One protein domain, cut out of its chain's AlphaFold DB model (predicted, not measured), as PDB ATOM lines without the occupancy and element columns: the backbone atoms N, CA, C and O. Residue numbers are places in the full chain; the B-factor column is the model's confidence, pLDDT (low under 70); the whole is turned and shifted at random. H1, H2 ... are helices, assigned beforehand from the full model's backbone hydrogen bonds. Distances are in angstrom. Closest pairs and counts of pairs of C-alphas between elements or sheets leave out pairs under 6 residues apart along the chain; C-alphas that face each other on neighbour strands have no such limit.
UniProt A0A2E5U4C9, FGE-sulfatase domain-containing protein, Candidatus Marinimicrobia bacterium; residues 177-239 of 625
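This is residues 177 to 239 of the 625 residues of the protein "FGE-sulfatase domain-containing protein" of Candidatus Marinimicrobia bacterium (UniProt A0A2E5U4C9). With little regular structure, this is a compact knot of loops in which three short helices, H1, H2 and H3, form a triangle; the loop tip at residues 193 to 198 sticks out. The printed part has 63 residues, 13 of them in H1, H2 and H3, in that order along the chain; the class is all helix, with no named strand. The radius of gyration of the C-alphas is 10.6 A, and the spans are 35 by 27 by 17 A.

H1, residues 202 to 206, is 6.1 A long and begins at C-alpha 202 (-0.084, -38.199, -9.303). H2 is residues 210 to 213. H3, residues 225 to 228, ends at C-alpha 228 (-5.042, -43.923, -7.978).

H1 and H3 only just touch, with 3 pairs of C-alphas within 8 A; the closest, Cys 202 and Ala 225, are 6.7 A apart. H2 is close but not clearly touching to H1 (closest C-alphas Tyr 205 and Tyr 213, 8.0 A) and to H3 (Cys 210 and Ala 225, 7.1 A). H1's O i to N i+4 pair is within hydrogen-bond range; H2 and H3 are too short for one.

The C-alphas farthest apart, of Asp 195 and Ser 239, are 35.5 A apart. The printed part has no cut. The H2 to H3 link is long. Mean pLDDT of the printed part is 71.2; residues 190 to 199 are among those under 70.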
ATOM      1  N   VAL A 177       0.036 -44.870  -0.769       67.00
ATOM      2  CA  VAL A 177       0.956 -45.026  -1.896       67.00
ATOM      3  C   VAL A 177       0.159 -44.868  -3.184       67.00
ATOM      4  O   VAL A 177      -0.870 -45.527  -3.366       67.00
ATOM      5  N   ASP A 178       0.624 -43.997  -4.078       77.25
ATOM      6  CA  ASP A 178       0.036 -43.864  -5.408       77.25
ATOM      7  C   ASP A 178       0.057 -45.235  -6.104       77.25
ATOM      8  O   ASP A 178       1.047 -45.966  -6.039       77.25
ATOM      9  N   LEU A 179      -1.045 -45.624  -6.750       76.31
ATOM     10  CA  LEU A 179      -1.072 -46.875  -7.505       76.31
ATOM     11  C   LEU A 179      -0.003 -46.838  -8.602       76.31
ATOM     12  O   LEU A 179       0.290 -45.792  -9.174       76.31
ATOM     13  N   THR A 180       0.552 -47.996  -8.936       74.12
ATOM     14  CA  THR A 180       1.398 -48.165 -10.119       74.12
ATOM     15  C   THR A 180       0.615 -48.878 -11.213       74.12
ATOM     16  O   THR A 180      -0.357 -49.597 -10.956       74.12
ATOM     17  N   ASN A 181       1.045 -48.715 -12.460       66.25
ATOM     18  CA  ASN A 181       0.567 -49.573 -13.537       66.25
ATOM     19  C   ASN A 181       1.059 -51.018 -13.324       66.25
ATOM     20  O   ASN A 181       1.932 -51.296 -12.499       66.25
ATOM     21  N   SER A 182       0.498 -51.969 -14.076       63.97
ATOM     22  CA  SER A 182       0.818 -53.402 -13.941       63.97
ATOM     23  C   SER A 182       2.275 -53.766 -14.257       63.97
ATOM     24  O   SER A 182       2.697 -54.884 -13.975       63.97
ATOM     25  N   ASP A 183       3.014 -52.854 -14.880       59.28
ATOM     26  CA  ASP A 183       4.438 -52.956 -15.205       59.28
ATOM     27  C   ASP A 183       5.351 -52.305 -14.146       59.28
ATOM     28  O   ASP A 183       6.568 -52.324 -14.302       59.28
ATOM     29  N   GLY A 184       4.779 -51.753 -13.067       53.50
ATOM     30  CA  GLY A 184       5.506 -51.064 -12.000       53.50
ATOM     31  C   GLY A 184       5.802 -49.585 -12.275       53.50
ATOM     32  O   GLY A 184       6.359 -48.920 -11.409       53.50
ATOM     33  N   SER A 185       5.420 -49.044 -13.437       62.47
ATOM     34  CA  SER A 185       5.567 -47.611 -13.724       62.47
ATOM     35  C   SER A 185       4.594 -46.752 -12.903       62.47
ATOM     36  O   SER A 185       3.518 -47.214 -12.506       62.47
ATOM     37  N   THR A 186       4.953 -45.485 -12.667       68.56
ATOM     38  CA  THR A 186       4.080 -44.493 -12.010       68.56
ATOM     39  C   THR A 186       2.723 -44.409 -12.708       68.56
ATOM     40  O   THR A 186       2.674 -44.406 -13.939       68.56
ATOM     41  N   TRP A 187       1.623 -44.306 -11.957       80.88
ATOM     42  CA  TRP A 187       0.300 -44.110 -12.557       80.88
ATOM     43  C   TRP A 187       0.204 -42.778 -13.317       80.88
ATOM     44  O   TRP A 187       0.703 -41.748 -12.867       80.88
ATOM     45  N   TYR A 188      -0.468 -42.812 -14.468       80.38
ATOM     46  CA  TYR A 188      -0.815 -41.658 -15.301       80.38
ATOM     47  C   TYR A 188      -2.138 -41.933 -16.030       80.38
ATOM     48  O   TYR A 188      -2.465 -43.087 -16.315       80.38
ATOM     49  N   GLU A 189      -2.909 -40.895 -16.356       80.88
ATOM     50  CA  GLU A 189      -4.181 -41.054 -17.081       80.88
ATOM     51  C   GLU A 189      -4.003 -41.540 -18.540       80.88
ATOM     52  O   GLU A 189      -2.958 -41.348 -19.164       80.88
ATOM     53  N   SER A 190      -5.035 -42.148 -19.137       67.50
ATOM     54  CA  SER A 190      -4.995 -42.629 -20.528       67.50
ATOM     55  C   SER A 190      -4.941 -41.440 -21.486       67.50
ATOM     56  O   SER A 190      -5.815 -40.575 -21.501       67.50
ATOM     57  N   GLY A 191      -3.870 -41.383 -22.280       62.56
ATOM     58  CA  GLY A 191      -3.514 -40.193 -23.058       62.56
ATOM     59  C   GLY A 191      -2.485 -39.284 -22.379       62.56
ATOM     60  O   GLY A 191      -2.127 -38.268 -22.963       62.56
ATOM     61  N   GLY A 192      -1.943 -39.676 -21.218       50.44
ATOM     62  CA  GLY A 192      -0.955 -38.950 -20.404       50.44
ATOM     63  C   GLY A 192       0.349 -38.532 -21.094       50.44
ATOM     64  O   GLY A 192       1.159 -37.846 -20.484       50.44
ATOM     65  N   ILE A 193       0.524 -38.871 -22.373       51.44
ATOM     66  CA  ILE A 193       1.496 -38.242 -23.267       51.44
ATOM     67  C   ILE A 193       0.729 -37.417 -24.308       51.44
ATOM     68  O   ILE A 193       0.642 -37.768 -25.487       51.44
ATOM     69  N   HIS A 194       0.167 -36.290 -23.879       48.53
ATOM     70  CA  HIS A 194      -0.258 -35.245 -24.805       48.53
ATOM     71  C   HIS A 194       0.889 -34.233 -24.932       48.53
ATOM     72  O   HIS A 194       1.071 -33.369 -24.083       48.53
ATOM     73  N   ASP A 195       1.672 -34.367 -26.008       46.25
ATOM     74  CA  ASP A 195       2.765 -33.465 -26.396       46.25
ATOM     75  C   ASP A 195       3.875 -33.270 -25.340       46.25
ATOM     76  O   ASP A 195       3.998 -32.203 -24.753       46.25
ATOM     77  N   ASN A 196       4.758 -34.266 -25.182       50.50
ATOM     78  CA  ASN A 196       6.175 -34.161 -24.761       50.50
ATOM     79  C   ASN A 196       6.565 -33.327 -23.507       50.50
ATOM     80  O   ASN A 196       7.763 -33.152 -23.284       50.50
ATOM     81  N   TRP A 197       5.638 -32.759 -22.733       45.00
ATOM     82  CA  TRP A 197       5.953 -31.738 -21.718       45.00
ATOM     83  C   TRP A 197       5.145 -31.846 -20.417       45.00
ATOM     84  O   TRP A 197       5.533 -31.205 -19.442       45.00
ATOM     85  N   ILE A 198       4.048 -32.608 -20.367       49.25
ATOM     86  CA  ILE A 198       3.228 -32.755 -19.154       49.25
ATOM     87  C   ILE A 198       2.767 -34.208 -19.037       49.25
ATOM     88  O   ILE A 198       1.955 -34.652 -19.845       49.25
ATOM     89  N   ASN A 199       3.278 -34.916 -18.027       64.19
ATOM     90  CA  ASN A 199       2.709 -36.181 -17.572       64.19
ATOM     91  C   ASN A 199       1.605 -35.856 -16.562       64.19
ATOM     92  O   ASN A 199       1.861 -35.184 -15.564       64.19
ATOM     93  N   TYR A 200       0.379 -36.307 -16.823       73.56
ATOM     94  CA  TYR A 200      -0.746 -36.181 -15.889       73.56
ATOM     95  C   TYR A 200      -0.725 -37.350 -14.892       73.56
ATOM     96  O   TYR A 200      -1.618 -38.198 -14.863       73.56
ATOM     97  N   ASP A 201       0.367 -37.423 -14.137       77.44
ATOM     98  CA  ASP A 201       0.605 -38.387 -13.065       77.44
ATOM     99  C   ASP A 201       0.156 -37.826 -11.706       77.44
ATOM    100  O   ASP A 201      -0.304 -36.683 -11.586       77.44
ATOM    101  N   CYS A 202       0.296 -38.624 -10.648       72.56
ATOM    102  CA  CYS A 202      -0.084 -38.199  -9.303       72.56
ATOM    103  C   CYS A 202       0.680 -36.955  -8.813       72.56
ATOM    104  O   CYS A 202       0.120 -36.156  -8.055       72.56
ATOM    105  N   GLY A 203       1.893 -36.707  -9.320       74.38
ATOM    106  CA  GLY A 203       2.655 -35.486  -9.063       74.38
ATOM    107  C   GLY A 203       2.001 -34.245  -9.674       74.38
ATOM    108  O   GLY A 203       1.895 -33.211  -9.012       74.38
ATOM    109  N   TRP A 204       1.490 -34.335 -10.904       77.50
ATOM    110  CA  TRP A 204       0.732 -33.246 -11.531       77.50
ATOM    111  C   TRP A 204      -0.586 -32.968 -10.806       77.50
ATOM    112  O   TRP A 204      -0.948 -31.810 -10.563       77.50
ATOM    113  N   TYR A 205      -1.296 -34.026 -10.421       75.31
ATOM    114  CA  TYR A 205      -2.570 -33.925  -9.721       75.31
ATOM    115  C   TYR A 205      -2.434 -33.297  -8.319       75.31
ATOM    116  O   TYR A 205      -3.282 -32.484  -7.925       75.31
ATOM    117  N   ALA A 206      -1.320 -33.558  -7.624       72.44
ATOM    118  CA  ALA A 206      -1.020 -33.018  -6.297       72.44
ATOM    119  C   ALA A 206      -0.862 -31.486  -6.241       72.44
ATOM    120  O   ALA A 206      -1.113 -30.871  -5.202       72.44
ATOM    121  N   ILE A 207      -0.515 -30.827  -7.353       69.50
ATOM    122  CA  ILE A 207      -0.300 -29.367  -7.420       69.50
ATOM    123  C   ILE A 207      -1.631 -28.638  -7.722       69.50
ATOM    124  O   ILE A 207      -1.708 -27.757  -8.573       69.50
ATOM    125  N   GLN A 208      -2.691 -28.993  -6.985       69.00
ATOM    126  CA  GLN A 208      -4.058 -28.431  -7.043       69.00
ATOM    127  C   GLN A 208      -4.952 -28.837  -8.224       69.00
ATOM    128  O   GLN A 208      -5.998 -28.220  -8.412       69.00
ATOM    129  N   ASN A 209      -4.625 -29.883  -8.979       76.31
ATOM    130  CA  ASN A 209      -5.464 -30.287 -10.113       76.31
ATOM    131  C   ASN A 209      -6.512 -31.359  -9.750       76.31
ATOM    132  O   ASN A 209      -7.494 -31.523 -10.474       76.31
ATOM    133  N   CYS A 210      -6.371 -32.035  -8.601       78.88
ATOM    134  CA  CYS A 210      -7.337 -33.034  -8.118       78.88
ATOM    135  C   CYS A 210      -8.802 -32.553  -8.041       78.88
ATOM    136  O   CYS A 210      -9.672 -33.289  -8.507       78.88
ATOM    137  N   PRO A 211      -9.129 -31.361  -7.492       81.00
ATOM    138  CA  PRO A 211     -10.528 -30.949  -7.328       81.00
ATOM    139  C   PRO A 211     -11.251 -30.674  -8.650       81.00
ATOM    140  O   PRO A 211     -12.469 -30.818  -8.721       81.00
ATOM    141  N   ASP A 212     -10.503 -30.258  -9.673       80.44
ATOM    142  CA  ASP A 212     -11.056 -29.837 -10.959       80.44
ATOM    143  C   ASP A 212     -11.035 -30.961 -12.004       80.44
ATOM    144  O   ASP A 212     -11.888 -30.966 -12.893       80.44
ATOM    145  N   TYR A 213     -10.088 -31.904 -11.905       79.56
ATOM    146  CA  TYR A 213      -9.815 -32.898 -12.952       79.56
ATOM    147  C   TYR A 213      -9.701 -34.344 -12.454       79.56
ATOM    148  O   TYR A 213      -9.628 -35.256 -13.272       79.56
ATOM    149  N   GLY A 214      -9.689 -34.581 -11.139       76.94
ATOM    150  CA  GLY A 214      -9.286 -35.873 -10.576       76.94
ATOM    151  C   GLY A 214     -10.185 -37.071 -10.914       76.94
ATOM    152  O   GLY A 214      -9.727 -38.200 -10.794       76.94
ATOM    153  N   ASP A 215     -11.430 -36.850 -11.344       86.31
ATOM    154  CA  ASP A 215     -12.400 -37.885 -11.739       86.31
ATOM    155  C   ASP A 215     -12.617 -37.978 -13.261       86.31
ATOM    156  O   ASP A 215     -13.430 -38.780 -13.730       86.31
ATOM    157  N   GLN A 216     -11.945 -37.138 -14.051       81.69
ATOM    158  CA  GLN A 216     -12.310 -36.931 -15.456       81.69
ATOM    159  C   GLN A 216     -11.674 -37.936 -16.413       81.69
ATOM    160  O   GLN A 216     -12.262 -38.238 -17.457       81.69
ATOM    161  N   TYR A 217     -10.493 -38.448 -16.073       81.50
ATOM    162  CA  TYR A 217      -9.679 -39.252 -16.977       81.50
ATOM    163  C   TYR A 217      -9.111 -40.469 -16.250       81.50
ATOM    164  O   TYR A 217      -8.494 -40.356 -15.194       81.50
ATOM    165  N   ASN A 218      -9.332 -41.645 -16.835       84.69
ATOM    166  CA  ASN A 218      -8.870 -42.925 -16.301       84.69
ATOM    167  C   ASN A 218      -7.590 -43.358 -17.013       84.69
ATOM    168  O   ASN A 218      -7.455 -43.052 -18.190       84.69
ATOM    169  N   ASN A 219      -6.709 -44.129 -16.380       78.44
ATOM    170  CA  ASN A 219      -5.641 -44.870 -17.058       78.44
ATOM    171  C   ASN A 219      -6.189 -46.059 -17.872       78.44
ATOM    172  O   ASN A 219      -7.385 -46.363 -17.842       78.44
ATOM    173  N   ASP A 220      -5.306 -46.771 -18.574       77.31
ATOM    174  CA  ASP A 220      -5.670 -47.940 -19.392       77.31
ATOM    175  C   ASP A 220      -6.247 -49.109 -18.566       77.31
ATOM    176  O   ASP A 220      -6.918 -49.992 -19.105       77.31
ATOM    177  N   LEU A 221      -6.031 -49.095 -17.246       72.06
ATOM    178  CA  LEU A 221      -6.598 -50.042 -16.283       72.06
ATOM    179  C   LEU A 221      -7.947 -49.578 -15.701       72.06
ATOM    180  O   LEU A 221      -8.586 -50.335 -14.972       72.06
ATOM    181  N   GLY A 222      -8.414 -48.381 -16.061       81.62
ATOM    182  CA  GLY A 222      -9.725 -47.852 -15.691       81.62
ATOM    183  C   GLY A 222      -9.777 -47.031 -14.399       81.62
ATOM    184  O   GLY A 222     -10.882 -46.675 -14.001       81.62
ATOM    185  N   TYR A 223      -8.641 -46.702 -13.782       82.06
ATOM    186  CA  TYR A 223      -8.554 -45.887 -12.561       82.06
ATOM    187  C   TYR A 223      -8.306 -44.414 -12.900       82.06
ATOM    188  O   TYR A 223      -7.402 -44.148 -13.690       82.06
ATOM    189  N   ASN A 224      -9.055 -43.472 -12.319       87.12
ATOM    190  CA  ASN A 224      -8.742 -42.028 -12.383       87.12
ATOM    191  C   ASN A 224      -7.833 -41.593 -11.221       87.12
ATOM    192  O   ASN A 224      -7.485 -42.397 -10.359       87.12
ATOM    193  N   ALA A 225      -7.450 -40.315 -11.177       82.31
ATOM    194  CA  ALA A 225      -6.572 -39.803 -10.131       82.31
ATOM    195  C   ALA A 225      -7.212 -39.877  -8.732       82.31
ATOM    196  O   ALA A 225      -6.505 -40.118  -7.763       82.31
ATOM    197  N   GLN A 226      -8.537 -39.736  -8.605       87.69
ATOM    198  CA  GLN A 226      -9.244 -39.952  -7.331       87.69
ATOM    199  C   GLN A 226      -9.285 -41.423  -6.898       87.69
ATOM    200  O   GLN A 226      -9.523 -41.687  -5.726       87.69
ATOM    201  N   ASP A 227      -9.019 -42.369  -7.799       81.44
ATOM    202  CA  ASP A 227      -8.844 -43.783  -7.459       81.44
ATOM    203  C   ASP A 227      -7.368 -44.127  -7.191       81.44
ATOM    204  O   ASP A 227      -7.064 -44.956  -6.338       81.44
ATOM    205  N   ALA A 228      -6.437 -43.495  -7.909       79.31
ATOM    206  CA  ALA A 228      -5.042 -43.923  -7.978       79.31
ATOM    207  C   ALA A 228      -4.036 -43.037  -7.241       79.31
ATOM    208  O   ALA A 228      -2.952 -43.521  -6.930       79.31
ATOM    209  N   CYS A 229      -4.375 -41.781  -6.956       79.06
ATOM    210  CA  CYS A 229      -3.451 -40.809  -6.388       79.06
ATOM    211  C   CYS A 229      -3.856 -40.392  -4.979       79.06
ATOM    212  O   CYS A 229      -4.959 -39.889  -4.742       79.06
ATOM    213  N   CYS A 230      -2.908 -40.479  -4.061       78.38
ATOM    214  CA  CYS A 230      -3.074 -40.118  -2.662       78.38
ATOM    215  C   CYS A 230      -3.454 -38.657  -2.476       78.38
ATOM    216  O   CYS A 230      -4.358 -38.326  -1.708       78.38
ATOM    217  N   ALA A 231      -2.839 -37.772  -3.262       77.19
ATOM    218  CA  ALA A 231      -3.149 -36.348  -3.239       77.19
ATOM    219  C   ALA A 231      -4.592 -36.022  -3.681       77.19
ATOM    220  O   ALA A 231      -5.093 -34.937  -3.380       77.19
ATOM    221  N   CYS A 232      -5.269 -36.950  -4.367       76.25
ATOM    222  CA  CYS A 232      -6.666 -36.823  -4.778       76.25
ATOM    223  C   CYS A 232      -7.640 -37.613  -3.890       76.25
ATOM    224  O   CYS A 232      -8.837 -37.621  -4.177       76.25
ATOM    225  N   GLY A 233      -7.156 -38.248  -2.818       73.19
ATOM    226  CA  GLY A 233      -7.959 -39.091  -1.929       73.19
ATOM    227  C   GLY A 233      -8.131 -40.543  -2.395       73.19
ATOM    228  O   GLY A 233      -8.960 -41.243  -1.813       73.19
ATOM    229  N   GLY A 234      -7.379 -40.968  -3.417       82.56
ATOM    230  CA  GLY A 234      -7.276 -42.351  -3.894       82.56
ATOM    231  C   GLY A 234      -6.003 -43.038  -3.400       82.56
ATOM    232  O   GLY A 234      -5.595 -42.818  -2.266       82.56
ATOM    233  N   GLY A 235      -5.365 -43.827  -4.272       74.50
ATOM    234  CA  GLY A 235      -4.141 -44.579  -3.971       74.50
ATOM    235  C   GLY A 235      -4.429 -45.945  -3.348       74.50
ATOM    236  O   GLY A 235      -5.570 -46.261  -3.005       74.50
ATOM    237  N   SER A 236      -3.400 -46.785  -3.212       67.88
ATOM    238  CA  SER A 236      -3.516 -47.957  -2.345       67.88
ATOM    239  C   SER A 236      -3.076 -47.590  -0.942       67.88
ATOM    240  O   SER A 236      -1.953 -47.136  -0.715       67.88
ATOM    241  N   SER A 237      -3.908 -47.945   0.027       58.38
ATOM    242  CA  SER A 237      -3.440 -48.296   1.360       58.38
ATOM    243  C   SER A 237      -2.733 -49.659   1.282       58.38
ATOM    244  O   SER A 237      -3.200 -50.641   1.862       58.38
ATOM    245  N   ASN A 238      -1.652 -49.784   0.499       46.03
ATOM    246  CA  ASN A 238      -0.849 -51.010   0.477       46.03
ATOM    247  C   ASN A 238       0.065 -51.000   1.703       46.03
ATOM    248  O   ASN A 238       1.288 -50.938   1.627       46.03
ATOM    249  N   SER A 239      -0.582 -51.121   2.855       47.69
ATOM    250  CA  SER A 239      -0.027 -51.225   4.194       47.69
ATOM    251  C   SER A 239       0.710 -52.546   4.440       47.69
ATOM    252  O   SER A 239       0.744 -52.990   5.578       47.69
TER     253      SER A 239